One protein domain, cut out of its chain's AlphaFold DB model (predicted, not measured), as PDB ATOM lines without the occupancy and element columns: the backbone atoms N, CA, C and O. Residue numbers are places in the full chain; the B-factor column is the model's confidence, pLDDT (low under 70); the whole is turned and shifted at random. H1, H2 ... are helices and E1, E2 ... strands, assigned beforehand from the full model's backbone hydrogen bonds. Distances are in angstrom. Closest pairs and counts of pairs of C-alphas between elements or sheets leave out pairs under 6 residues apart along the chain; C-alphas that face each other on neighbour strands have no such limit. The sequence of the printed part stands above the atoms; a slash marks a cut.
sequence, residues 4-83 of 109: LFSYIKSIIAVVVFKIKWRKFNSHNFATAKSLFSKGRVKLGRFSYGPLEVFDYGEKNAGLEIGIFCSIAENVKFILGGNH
ATOM      1  N   LEU A   4     189.420 186.435 138.689       91.12
ATOM      2  CA  LEU A   4     188.422 186.703 139.721       91.12
ATOM      3  C   LEU A   4     187.358 185.600 139.814       91.12
ATOM      4  O   LEU A   4     187.039 185.142 140.907       91.12
ATOM      5  N   PHE A   5     186.845 185.127 138.675       93.31
ATOM      6  CA  PHE A   5     185.849 184.057 138.657       93.31
ATOM      7  C   PHE A   5     186.409 182.748 139.227       93.31
ATOM      8  O   PHE A   5     185.767 182.102 140.056       93.31
ATOM      9  N   SER A   6     187.630 182.373 138.834       91.56
ATOM     10  CA  SER A   6     188.304 181.179 139.360       91.56
ATOM     11  C   SER A   6     188.543 181.267 140.871       91.56
ATOM     12  O   SER A   6     188.363 180.277 141.580       91.56
ATOM     13  N   TYR A   7     188.893 182.454 141.374       93.81
ATOM     14  CA  TYR A   7     189.071 182.701 142.804       93.81
ATOM     15  C   TYR A   7     187.766 182.514 143.590       93.81
ATOM     16  O   TYR A   7     187.727 181.740 144.547       93.81
ATOM     17  N   ILE A   8     186.672 183.136 143.140       95.44
ATOM     18  CA  ILE A   8     185.350 182.998 143.773       95.44
ATOM     19  C   ILE A   8     184.891 181.534 143.752       95.44
ATOM     20  O   ILE A   8     184.446 181.006 144.773       95.44
ATOM     21  N   LYS A   9     185.063 180.841 142.618       95.25
ATOM     22  CA  LYS A   9     184.750 179.409 142.494       95.25
ATOM     23  C   LYS A   9     185.520 178.568 143.519       95.25
ATOM     24  O   LYS A   9     184.940 177.650 144.097       95.25
ATOM     25  N   SER A  10     186.794 178.884 143.759       91.94
ATOM     26  CA  SER A  10     187.629 178.192 144.750       91.94
ATOM     27  C   SER A  10     187.100 178.379 146.175       91.94
ATOM     28  O   SER A  10     186.914 177.398 146.896       91.94
ATOM     29  N   ILE A  11     186.750 179.612 146.560       95.12
ATOM     30  CA  ILE A  11     186.164 179.898 147.880       95.12
ATOM     31  C   ILE A  11     184.871 179.104 148.082       95.12
ATOM     32  O   ILE A  11     184.705 178.431 149.101       95.12
ATOM     33  N   ILE A  12     183.970 179.139 147.096       96.50
ATOM     34  CA  ILE A  12     182.700 178.404 147.155       96.50
ATOM     35  C   ILE A  12     182.962 176.901 147.298       96.50
ATOM     36  O   ILE A  12     182.335 176.247 148.134       96.50
ATOM     37  N   ALA A  13     183.910 176.347 146.538       94.25
ATOM     38  CA  ALA A  13     184.275 174.936 146.628       94.25
ATOM     39  C   ALA A  13     184.771 174.555 148.034       94.25
ATOM     40  O   ALA A  13     184.339 173.532 148.571       94.25
ATOM     41  N   VAL A  14     185.601 175.397 148.661       95.00
ATOM     42  CA  VAL A  14     186.083 175.198 150.039       95.00
ATOM     43  C   VAL A  14     184.935 175.210 151.045       95.00
ATOM     44  O   VAL A  14     184.846 174.313 151.887       95.00
ATOM     45  N   VAL A  15     184.029 176.184 150.954       96.19
ATOM     46  CA  VAL A  15     182.878 176.286 151.865       96.19
ATOM     47  C   VAL A  15     181.959 175.070 151.721       96.19
ATOM     48  O   VAL A  15     181.623 174.421 152.714       96.19
ATOM     49  N   VAL A  16     181.609 174.698 150.487       96.69
ATOM     50  CA  VAL A  16     180.769 173.524 150.203       96.69
ATOM     51  C   VAL A  16     181.423 172.243 150.717       96.69
ATOM     52  O   VAL A  16     180.738 171.391 151.291       96.69
ATOM     53  N   PHE A  17     182.737 172.098 150.542       96.56
ATOM     54  CA  PHE A  17     183.483 170.959 151.062       96.56
ATOM     55  C   PHE A  17     183.402 170.877 152.589       96.56
ATOM     56  O   PHE A  17     183.021 169.830 153.110       96.56
ATOM     57  N   LYS A  18     183.668 171.977 153.306       95.69
ATOM     58  CA  LYS A  18     183.603 172.015 154.779       95.69
ATOM     59  C   LYS A  18     182.213 171.659 155.311       95.69
ATOM     60  O   LYS A  18     182.101 170.890 156.266       95.69
ATOM     61  N   ILE A  19     181.152 172.143 154.659       95.88
ATOM     62  CA  ILE A  19     179.765 171.798 155.011       95.88
ATOM     63  C   ILE A  19     179.513 170.299 154.804       95.88
ATOM     64  O   ILE A  19     178.994 169.626 155.696       95.88
ATOM     65  N   LYS A  20     179.895 169.753 153.643       96.06
ATOM     66  CA  LYS A  20     179.746 168.318 153.349       96.06
ATOM     67  C   LYS A  20     180.550 167.455 154.323       96.06
ATOM     68  O   LYS A  20     180.039 166.435 154.774       96.06
ATOM     69  N   TRP A  21     181.764 167.881 154.668       96.62
ATOM     70  CA  TRP A  21     182.625 167.211 155.635       96.62
ATOM     71  C   TRP A  21     181.956 167.108 157.004       96.62
ATOM     72  O   TRP A  21     181.829 166.003 157.527       96.62
ATOM     73  N   ARG A  22     181.467 168.227 157.557       95.75
ATOM     74  CA  ARG A  22     180.794 168.224 158.866       95.75
ATOM     75  C   ARG A  22     179.488 167.443 158.877       95.75
ATOM     76  O   ARG A  22     179.205 166.798 159.878       95.75
ATOM     77  N   LYS A  23     178.721 167.456 157.780       95.69
ATOM     78  CA  LYS A  23     177.510 166.626 157.658       95.69
ATOM     79  C   LYS A  23     177.831 165.129 157.672       95.69
ATOM     80  O   LYS A  23     177.118 164.372 158.313       95.69
ATOM     81  N   PHE A  24     178.890 164.713 156.977       94.81
ATOM     82  CA  PHE A  24     179.300 163.306 156.909       94.81
ATOM     83  C   PHE A  24     179.989 162.813 158.192       94.81
ATOM     84  O   PHE A  24     179.923 161.634 158.512       94.81
ATOM     85  N   ASN A  25     180.629 163.718 158.934       96.12
ATOM     86  CA  ASN A  25     181.404 163.426 160.139       96.12
ATOM     87  C   ASN A  25     180.738 163.978 161.411       96.12
ATOM     88  O   ASN A  25     181.413 164.493 162.303       96.12
ATOM     89  N   SER A  26     179.409 163.914 161.493       96.81
ATOM     90  CA  SER A  26     178.652 164.428 162.643       96.81
ATOM     91  C   SER A  26     178.955 163.685 163.951       96.81
ATOM     92  O   SER A  26     178.788 164.256 165.024       96.81
ATOM     93  N   HIS A  27     179.451 162.447 163.870       97.31
ATOM     94  CA  HIS A  27     179.826 161.588 165.002       97.31
ATOM     95  C   HIS A  27     181.191 161.907 165.633       97.31
ATOM     96  O   HIS A  27     181.562 161.300 166.639       97.31
ATOM     97  N   ASN A  28     181.964 162.817 165.041       97.62
ATOM     98  CA  ASN A  28     183.264 163.260 165.547       97.62
ATOM     99  C   ASN A  28     183.352 164.793 165.539       97.62
ATOM    100  O   ASN A  28     182.461 165.467 165.021       97.62
ATOM    101  N   PHE A  29     184.425 165.361 166.084       97.50
ATOM    102  CA  PHE A  29     184.609 166.812 166.223       97.50
ATOM    103  C   PHE A  29     185.777 167.350 165.389       97.50
ATOM    104  O   PHE A  29     186.271 168.446 165.644       97.50
ATOM    105  N   ALA A  30     186.234 166.599 164.386       97.31
ATOM    106  CA  ALA A  30     187.336 167.037 163.541       97.31
ATOM    107  C   ALA A  30     186.903 168.107 162.528       97.31
ATOM    108  O   ALA A  30     185.816 168.039 161.926       97.31
ATOM    109  N   THR A  31     187.785 169.077 162.292       96.56
ATOM    110  CA  THR A  31     187.586 170.181 161.344       96.56
ATOM    111  C   THR A  31     188.529 170.031 160.153       96.56
ATOM    112  O   THR A  31     189.713 169.776 160.315       96.56
ATOM    113  N   ALA A  32     188.025 170.178 158.927       96.44
ATOM    114  CA  ALA A  32     188.873 170.077 157.741       96.44
ATOM    115  C   ALA A  32     189.638 171.390 157.492       96.44
ATOM    116  O   ALA A  32     189.019 172.431 157.226       96.44
ATOM    117  N   LYS A  33     190.974 171.332 157.563       96.25
ATOM    118  CA  LYS A  33     191.886 172.462 157.312       96.25
ATOM    119  C   LYS A  33     192.321 172.544 155.843       96.25
ATOM    120  O   LYS A  33     192.532 173.644 155.343       96.25
ATOM    121  N   SER A  34     192.364 171.414 155.138       94.56
ATOM    122  CA  SER A  34     192.668 171.316 153.702       94.56
ATOM    123  C   SER A  34     191.524 170.672 152.901       94.56
ATOM    124  O   SER A  34     190.561 170.148 153.466       94.56
ATOM    125  N   LEU A  35     191.616 170.739 151.569       94.38
ATOM    126  CA  LEU A  35     190.749 170.000 150.649       94.38
ATOM    127  C   LEU A  35     191.350 168.622 150.367       94.38
ATOM    128  O   LEU A  35     192.529 168.524 150.047       94.38
ATOM    129  N   PHE A  36     190.532 167.577 150.434       94.06
ATOM    130  CA  PHE A  36     190.949 166.200 150.162       94.06
ATOM    131  C   PHE A  36     189.761 165.357 149.690       94.06
ATOM    132  O   PHE A  36     188.600 165.771 149.801       94.06
ATOM    133  N   SER A  37     190.015 164.156 149.165       89.56
ATOM    134  CA  SER A  37     188.930 163.255 148.783       89.56
ATOM    135  C   SER A  37     188.227 162.706 150.025       89.56
ATOM    136  O   SER A  37     188.745 161.844 150.732       89.56
ATOM    137  N   LYS A  38     187.000 163.176 150.288       83.50
ATOM    138  CA  LYS A  38     186.204 162.770 151.463       83.50
ATOM    139  C   LYS A  38     186.027 161.251 151.612       83.50
ATOM    140  O   LYS A  38     185.829 160.781 152.721       83.50
ATOM    141  N   GLY A  39     186.066 160.495 150.511       87.75
ATOM    142  CA  GLY A  39     185.903 159.036 150.529       87.75
ATOM    143  C   GLY A  39     187.150 158.281 150.997       87.75
ATOM    144  O   GLY A  39     187.052 157.106 151.333       87.75
ATOM    145  N   ARG A  40     188.306 158.952 151.035       90.69
ATOM    146  CA  ARG A  40     189.598 158.370 151.421       90.69
ATOM    147  C   ARG A  40     189.966 158.624 152.875       90.69
ATOM    148  O   ARG A  40     190.990 158.131 153.327       90.69
ATOM    149  N   VAL A  41     189.162 159.402 153.596       95.88
ATOM    150  CA  VAL A  41     189.455 159.825 154.964       95.88
ATOM    151  C   VAL A  41     188.308 159.415 155.878       95.88
ATOM    152  O   VAL A  41     187.182 159.890 155.722       95.88
ATOM    153  N   LYS A  42     188.596 158.534 156.837       96.56
ATOM    154  CA  LYS A  42     187.647 157.998 157.817       96.56
ATOM    155  C   LYS A  42     188.114 158.334 159.227       96.56
ATOM    156  O   LYS A  42     189.265 158.092 159.576       96.56
ATOM    157  N   LEU A  43     187.216 158.890 160.035       97.56
ATOM    158  CA  LEU A  43     187.477 159.196 161.440       97.56
ATOM    159  C   LEU A  43     186.448 158.498 162.326       97.56
ATOM    160  O   LEU A  43     185.245 158.560 162.056       97.56
ATOM    161  N   GLY A  44     186.921 157.885 163.405       98.00
ATOM    162  CA  GLY A  44     186.090 157.302 164.445       98.00
ATOM    163  C   GLY A  44     185.361 158.346 165.297       98.00
ATOM    164  O   GLY A  44     185.638 159.545 165.252       98.00
ATOM    165  N   ARG A  45     184.386 157.870 166.081       98.19
ATOM    166  CA  ARG A  45     183.594 158.687 167.014       98.19
ATOM    167  C   ARG A  45     184.465 159.404 168.043       98.19
ATOM    168  O   ARG A  45     185.494 158.875 168.457       98.19
ATOM    169  N   PHE A  46     184.007 160.575 168.478       97.69
ATOM    170  CA  PHE A  46     184.641 161.395 169.524       97.69
ATOM    171  C   PHE A  46     186.089 161.836 169.250       97.69
ATOM    172  O   PHE A  46     186.675 162.523 170.080       97.69
ATOM    173  N   SER A  47     186.661 161.511 168.091       98.44
ATOM    174  CA  SER A  47     187.953 162.049 167.670       98.44
ATOM    175  C   SER A  47     187.811 163.522 167.285       98.44
ATOM    176  O   SER A  47     186.781 163.935 166.741       98.44
ATOM    177  N   TYR A  48     188.817 164.337 167.583       98.12
ATOM    178  CA  TYR A  48     188.734 165.790 167.431       98.12
ATOM    179  C   TYR A  48     190.058 166.411 166.989       98.12
ATOM    180  O   TYR A  48     191.108 165.778 167.055       98.12
ATOM    181  N   GLY A  49     189.983 167.673 166.562       97.88
ATOM    182  CA  GLY A  49     191.141 168.480 166.179       97.88
ATOM    183  C   GLY A  49     191.148 168.895 164.704       97.88
ATOM    184  O   GLY A  49     190.256 168.509 163.936       97.88
ATOM    185  N   PRO A  50     192.124 169.726 164.306       97.50
ATOM    186  CA  PRO A  50     192.293 170.163 162.930       97.50
ATOM    187  C   PRO A  50     192.852 169.028 162.071       97.50
ATOM    188  O   PRO A  50     193.835 168.378 162.416       97.50
ATOM    189  N   LEU A  51     192.233 168.808 160.918       97.38
ATOM    190  CA  LEU A  51     192.615 167.772 159.975       97.38
ATOM    191  C   LEU A  51     193.249 168.401 158.730       97.38
ATOM    192  O   LEU A  51     192.550 168.943 157.867       97.38
ATOM    193  N   GLU A  52     194.578 168.338 158.657       97.44
ATOM    194  CA  GLU A  52     195.386 168.806 157.528       97.44
ATOM    195  C   GLU A  52     195.898 167.604 156.720       97.44
ATOM    196  O   GLU A  52     196.800 166.882 157.140       97.44
ATOM    197  N   VAL A  53     195.275 167.366 155.566       96.50
ATOM    198  CA  VAL A  53     195.546 166.223 154.680       96.50
ATOM    199  C   VAL A  53     196.047 166.714 153.324       96.50
ATOM    200  O   VAL A  53     195.401 167.549 152.686       96.50
ATOM    201  N   PHE A  54     197.168 166.161 152.873       94.19
ATOM    202  CA  PHE A  54     197.710 166.321 151.528       94.19
ATOM    203  C   PHE A  54     197.420 165.039 150.743       94.19
ATOM    204  O   PHE A  54     198.048 164.015 150.984       94.19
ATOM    205  N   ASP A  55     196.433 165.084 149.848       91.81
ATOM    206  CA  ASP A  55     195.984 163.936 149.048       91.81
ATOM    207  C   ASP A  55     196.456 164.084 147.598       91.81
ATOM    208  O   ASP A  55     196.004 164.978 146.882       91.81
ATOM    209  N   TYR A  56     197.364 163.203 147.173       89.75
ATOM    210  CA  TYR A  56     197.962 163.212 145.834       89.75
ATOM    211  C   TYR A  56     197.241 162.305 144.828       89.75
ATOM    212  O   TYR A  56     197.767 162.045 143.750       89.75
ATOM    213  N   GLY A  57     196.040 161.806 145.136       84.94
ATOM    214  CA  GLY A  57     195.228 161.108 144.134       84.94
ATOM    215  C   GLY A  57     195.523 159.611 143.986       84.94
ATOM    216  O   GLY A  57     194.772 158.924 143.291       84.94
ATOM    217  N   GLU A  58     196.496 159.065 144.720       85.00
ATOM    218  CA  GLU A  58     196.859 157.640 144.679       85.00
ATOM    219  C   GLU A  58     195.668 156.744 145.056       85.00
ATOM    220  O   GLU A  58     194.959 157.034 146.023       85.00
ATOM    221  N   LYS A  59     195.407 155.675 144.289       81.88
ATOM    222  CA  LYS A  59     194.171 154.879 144.444       81.88
ATOM    223  C   LYS A  59     194.104 154.142 145.780       81.88
ATOM    224  O   LYS A  59     193.030 154.067 146.369       81.88
ATOM    225  N   ASN A  60     195.249 153.654 146.243       84.19
ATOM    226  CA  ASN A  60     195.364 152.818 147.436       84.19
ATOM    227  C   ASN A  60     195.789 153.618 148.681       84.19
ATOM    228  O   ASN A  60     196.063 153.032 149.724       84.19
ATOM    229  N   ALA A  61     195.842 154.954 148.592       90.19
ATOM    230  CA  ALA A  61     196.166 155.814 149.723       90.19
ATOM    231  C   ALA A  61     194.893 156.330 150.406       90.19
ATOM    232  O   ALA A  61     194.000 156.894 149.769       90.19
ATOM    233  N   GLY A  62     194.835 156.177 151.726       94.00
ATOM    234  CA  GLY A  62     193.743 156.661 152.559       94.00
ATOM    235  C   GLY A  62     194.198 156.907 153.992       94.00
ATOM    236  O   GLY A  62     195.259 156.445 154.406       94.00
ATOM    237  N   LEU A  63     193.388 157.653 154.737       96.31
ATOM    238  CA  LEU A  63     193.592 157.949 156.149       96.31
ATOM    239  C   LEU A  63     192.456 157.341 156.963       96.31
ATOM    240  O   LEU A  63     191.292 157.684 156.755       96.31
ATOM    241  N   GLU A  64     192.798 156.496 157.926       97.38
ATOM    242  CA  GLU A  64     191.863 156.001 158.928       97.38
ATOM    243  C   GLU A  64     192.367 156.377 160.322       97.38
ATOM    244  O   GLU A  64     193.487 156.045 160.703       97.38
ATOM    245  N   ILE A  65     191.543 157.108 161.067       97.94
ATOM    246  CA  ILE A  65     191.792 157.478 162.461       97.94
ATOM    247  C   ILE A  65     190.721 156.809 163.311       97.94
ATOM    248  O   ILE A  65     189.530 156.896 163.001       97.94
ATOM    249  N   GLY A  66     191.149 156.165 164.395       98.12
ATOM    250  CA  GLY A  66     190.276 155.465 165.328       98.12
ATOM    251  C   GLY A  66     189.333 156.376 166.119       98.12
ATOM    252  O   GLY A  66     189.094 157.542 165.790       98.12
ATOM    253  N   ILE A  67     188.752 155.800 167.168       98.50
ATOM    254  CA  ILE A  67     187.835 156.472 168.094       98.50
ATOM    255  C   ILE A  67     188.615 157.157 169.225       98.50
ATOM    256  O   ILE A  67     189.674 156.673 169.612       98.50
ATOM    257  N   PHE A  68     188.076 158.246 169.782       98.31
ATOM    258  CA  PHE A  68     188.665 158.974 170.920       98.31
ATOM    259  C   PHE A  68     190.114 159.454 170.701       98.31
ATOM    260  O   PHE A  68     190.912 159.499 171.634       98.31
ATOM    261  N   CYS A  69     190.469 159.827 169.469       98.31
ATOM    262  CA  CYS A  69     191.797 160.353 169.154       98.31
ATOM    263  C   CYS A  69     191.826 161.888 169.194       98.31
ATOM    264  O   CYS A  69     190.966 162.555 168.612       98.31
ATOM    265  N   SER A  70     192.870 162.442 169.806       98.38
ATOM    266  CA  SER A  70     193.168 163.876 169.799       98.38
ATOM    267  C   SER A  70     194.169 164.202 168.694       98.38
ATOM    268  O   SER A  70     195.278 163.669 168.689       98.38
ATOM    269  N   ILE A  71     193.808 165.094 167.773       98.31
ATOM    270  CA  ILE A  71     194.709 165.600 166.732       98.31
ATOM    271  C   ILE A  71     195.149 167.007 167.139       98.31
ATOM    272  O   ILE A  71     194.316 167.891 167.335       98.31
ATOM    273  N   ALA A  72     196.455 167.209 167.307       98.06
ATOM    274  CA  ALA A  72     197.011 168.509 167.668       98.06
ATOM    275  C   ALA A  72     197.087 169.456 166.458       98.06
ATOM    276  O   ALA A  72     197.042 169.032 165.301       98.06
ATOM    277  N   GLU A  73     197.249 170.751 166.729       97.12
ATOM    278  CA  GLU A  73     197.590 171.721 165.689       97.12
ATOM    279  C   GLU A  73     198.874 171.321 164.952       97.12
ATOM    280  O   GLU A  73     199.811 170.779 165.535       97.12
ATOM    281  N   ASN A  74     198.915 171.622 163.653       96.44
ATOM    282  CA  ASN A  74     200.036 171.343 162.743       96.44
ATOM    283  C   ASN A  74     200.384 169.861 162.508       96.44
ATOM    284  O   ASN A  74     201.403 169.578 161.876       96.44
ATOM    285  N   VAL A  75     199.538 168.914 162.927       97.88
ATOM    286  CA  VAL A  75     199.633 167.526 162.455       97.88
ATOM    287  C   VAL A  75     199.243 167.471 160.977       97.88
ATOM    288  O   VAL A  75     198.170 167.939 160.594       97.88
ATOM    289  N   LYS A  76     200.116 166.887 160.151       97.25
ATOM    290  CA  LYS A  76     199.927 166.762 158.701       97.25
ATOM    291  C   LYS A  76     199.908 165.299 158.296       97.25
ATOM    292  O   LYS A  76     200.822 164.548 158.624       97.25
ATOM    293  N   PHE A  77     198.894 164.925 157.529       96.31
ATOM    294  CA  PHE A  77     198.764 163.599 156.940       96.31
ATOM    295  C   PHE A  77     199.055 163.685 155.444       96.31
ATOM    296  O   PHE A  77     198.428 164.472 154.736       96.31
ATOM    297  N   ILE A  78     199.999 162.886 154.958       94.44
ATOM    298  CA  ILE A  78     200.395 162.850 153.547       94.44
ATOM    299  C   ILE A  78     199.910 161.527 152.955       94.44
ATOM    300  O   ILE A  78     200.283 160.462 153.442       94.44
ATOM    301  N   LEU A  79     199.054 161.593 151.935       91.94
ATOM    302  CA  LEU A  79     198.436 160.442 151.280       91.94
ATOM    303  C   LEU A  79     198.924 160.331 149.833       91.94
ATOM    304  O   LEU A  79     198.607 161.172 148.989       91.94
ATOM    305  N   GLY A  80     199.654 159.256 149.543       87.50
ATOM    306  CA  GLY A  80     200.255 159.025 148.230       87.50
ATOM    307  C   GLY A  80     201.456 159.934 147.974       87.50
ATOM    308  O   GLY A  80     202.111 160.386 148.909       87.50
ATOM    309  N   GLY A  81     201.752 160.184 146.696       78.81
ATOM    310  CA  GLY A  81     202.859 161.062 146.300       78.81
ATOM    311  C   GLY A  81     204.250 160.443 146.474       78.81
ATOM    312  O   GLY A  81     205.241 161.167 146.455       78.81
ATOM    313  N   ASN A  82     204.339 159.119 146.636       74.25
ATOM    314  CA  ASN A  82     205.622 158.433 146.738       74.25
ATOM    315  C   ASN A  82     206.417 158.511 145.431       74.25
ATOM    316  O   ASN A  82     205.873 158.403 144.331       74.25
ATOM    317  N   HIS A  83     207.734 158.619 145.588       70.06
ATOM    318  CA  HIS A  83     208.709 158.479 144.518       70.06
ATOM    319  C   HIS A  83     209.239 157.045 144.477       70.06
ATOM    320  O   HIS A  83     209.410 156.403 145.515       70.06
TER     321      HIS A  83
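This is residues 4 to 83 of the 109 residues of an uncharacterized protein of Chryseobacterium sp. G0186 (UniProt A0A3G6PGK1). What shape does the model show? A small head, in which the chain winds in stacked turns like a short solenoid, has one long helix, H1, as an arm: residues 14 to 22 of H1 pack at the E1 end of the head, and residues 4 to 12 stick out from it. Two walls of the winding are small parallel sheets, E1 E3 E5 and E2 E4. What is it made of, and how large is it? The 80 printed residues hold H1, then E1, E2, E3, E4 and E5, a mixed class of helices and strands. The whole is compact, with a radius of gyration of the C-alphas of 13.2 A and spans of 42 by 34 by 22 A.

Where is the helix? H1 takes residues 4 to 24, from C-alpha 4 at (188.422, 186.703, 139.721) to C-alpha 24 at (179.300, 163.306, 156.909), 30.4 A. Where are the strands? E1 is residues 29 to 32, 10.0 A; E2 is residues 41 to 43, 6.8 A; E3, the longest, is residues 48 to 55, 19.8 A. E4 is residues 63 to 65, 6.6 A, and E5 is residues 76 to 79, 9.9 A, ending at C-alpha 79 at (198.436, 160.442, 151.280).

How does H1 meet the strands? It is on the sheet of E1, E3 and E5 but only grazes it with residues 14 to 22; its closest C-alphas to E1 are those of Lys 18 and Ala 32, 6.3 A apart. In H1 every O i to N i+4 pair is within hydrogen-bond range. How is the larger sheet paired? Its order is E1 E3 E5, with E1 and E5 as edge strands. The pairing is staggered: E3 is parallel to E1 over residues 48 to 51, with N 51 and O 31 2.8 A apart, and parallel to E5 over residues 52 to 55, with N 54 and O 77 2.8 A apart. What of E2 and E4? They are parallel at 2 degrees, with N 42 and O 63 2.8 A apart, within hydrogen-bond range. E2 and E5 are apart, and the closest C-alphas of E4 and E5, those of Leu 63 and Leu 79, are 7.3 A apart.

How far does it reach? The two C-alphas farthest apart are those of Leu 4 and Phe 68, 41.7 A; without residues 4 to 12 the body spans 34 by 26 by 21 A. Are there cuts or long links? The printed part has no cut and no long link; H1 to E1 and E2 to E3 are tight. How sure is the model? The mean pLDDT of the printed part is 94.1, and no printed residue is under 70.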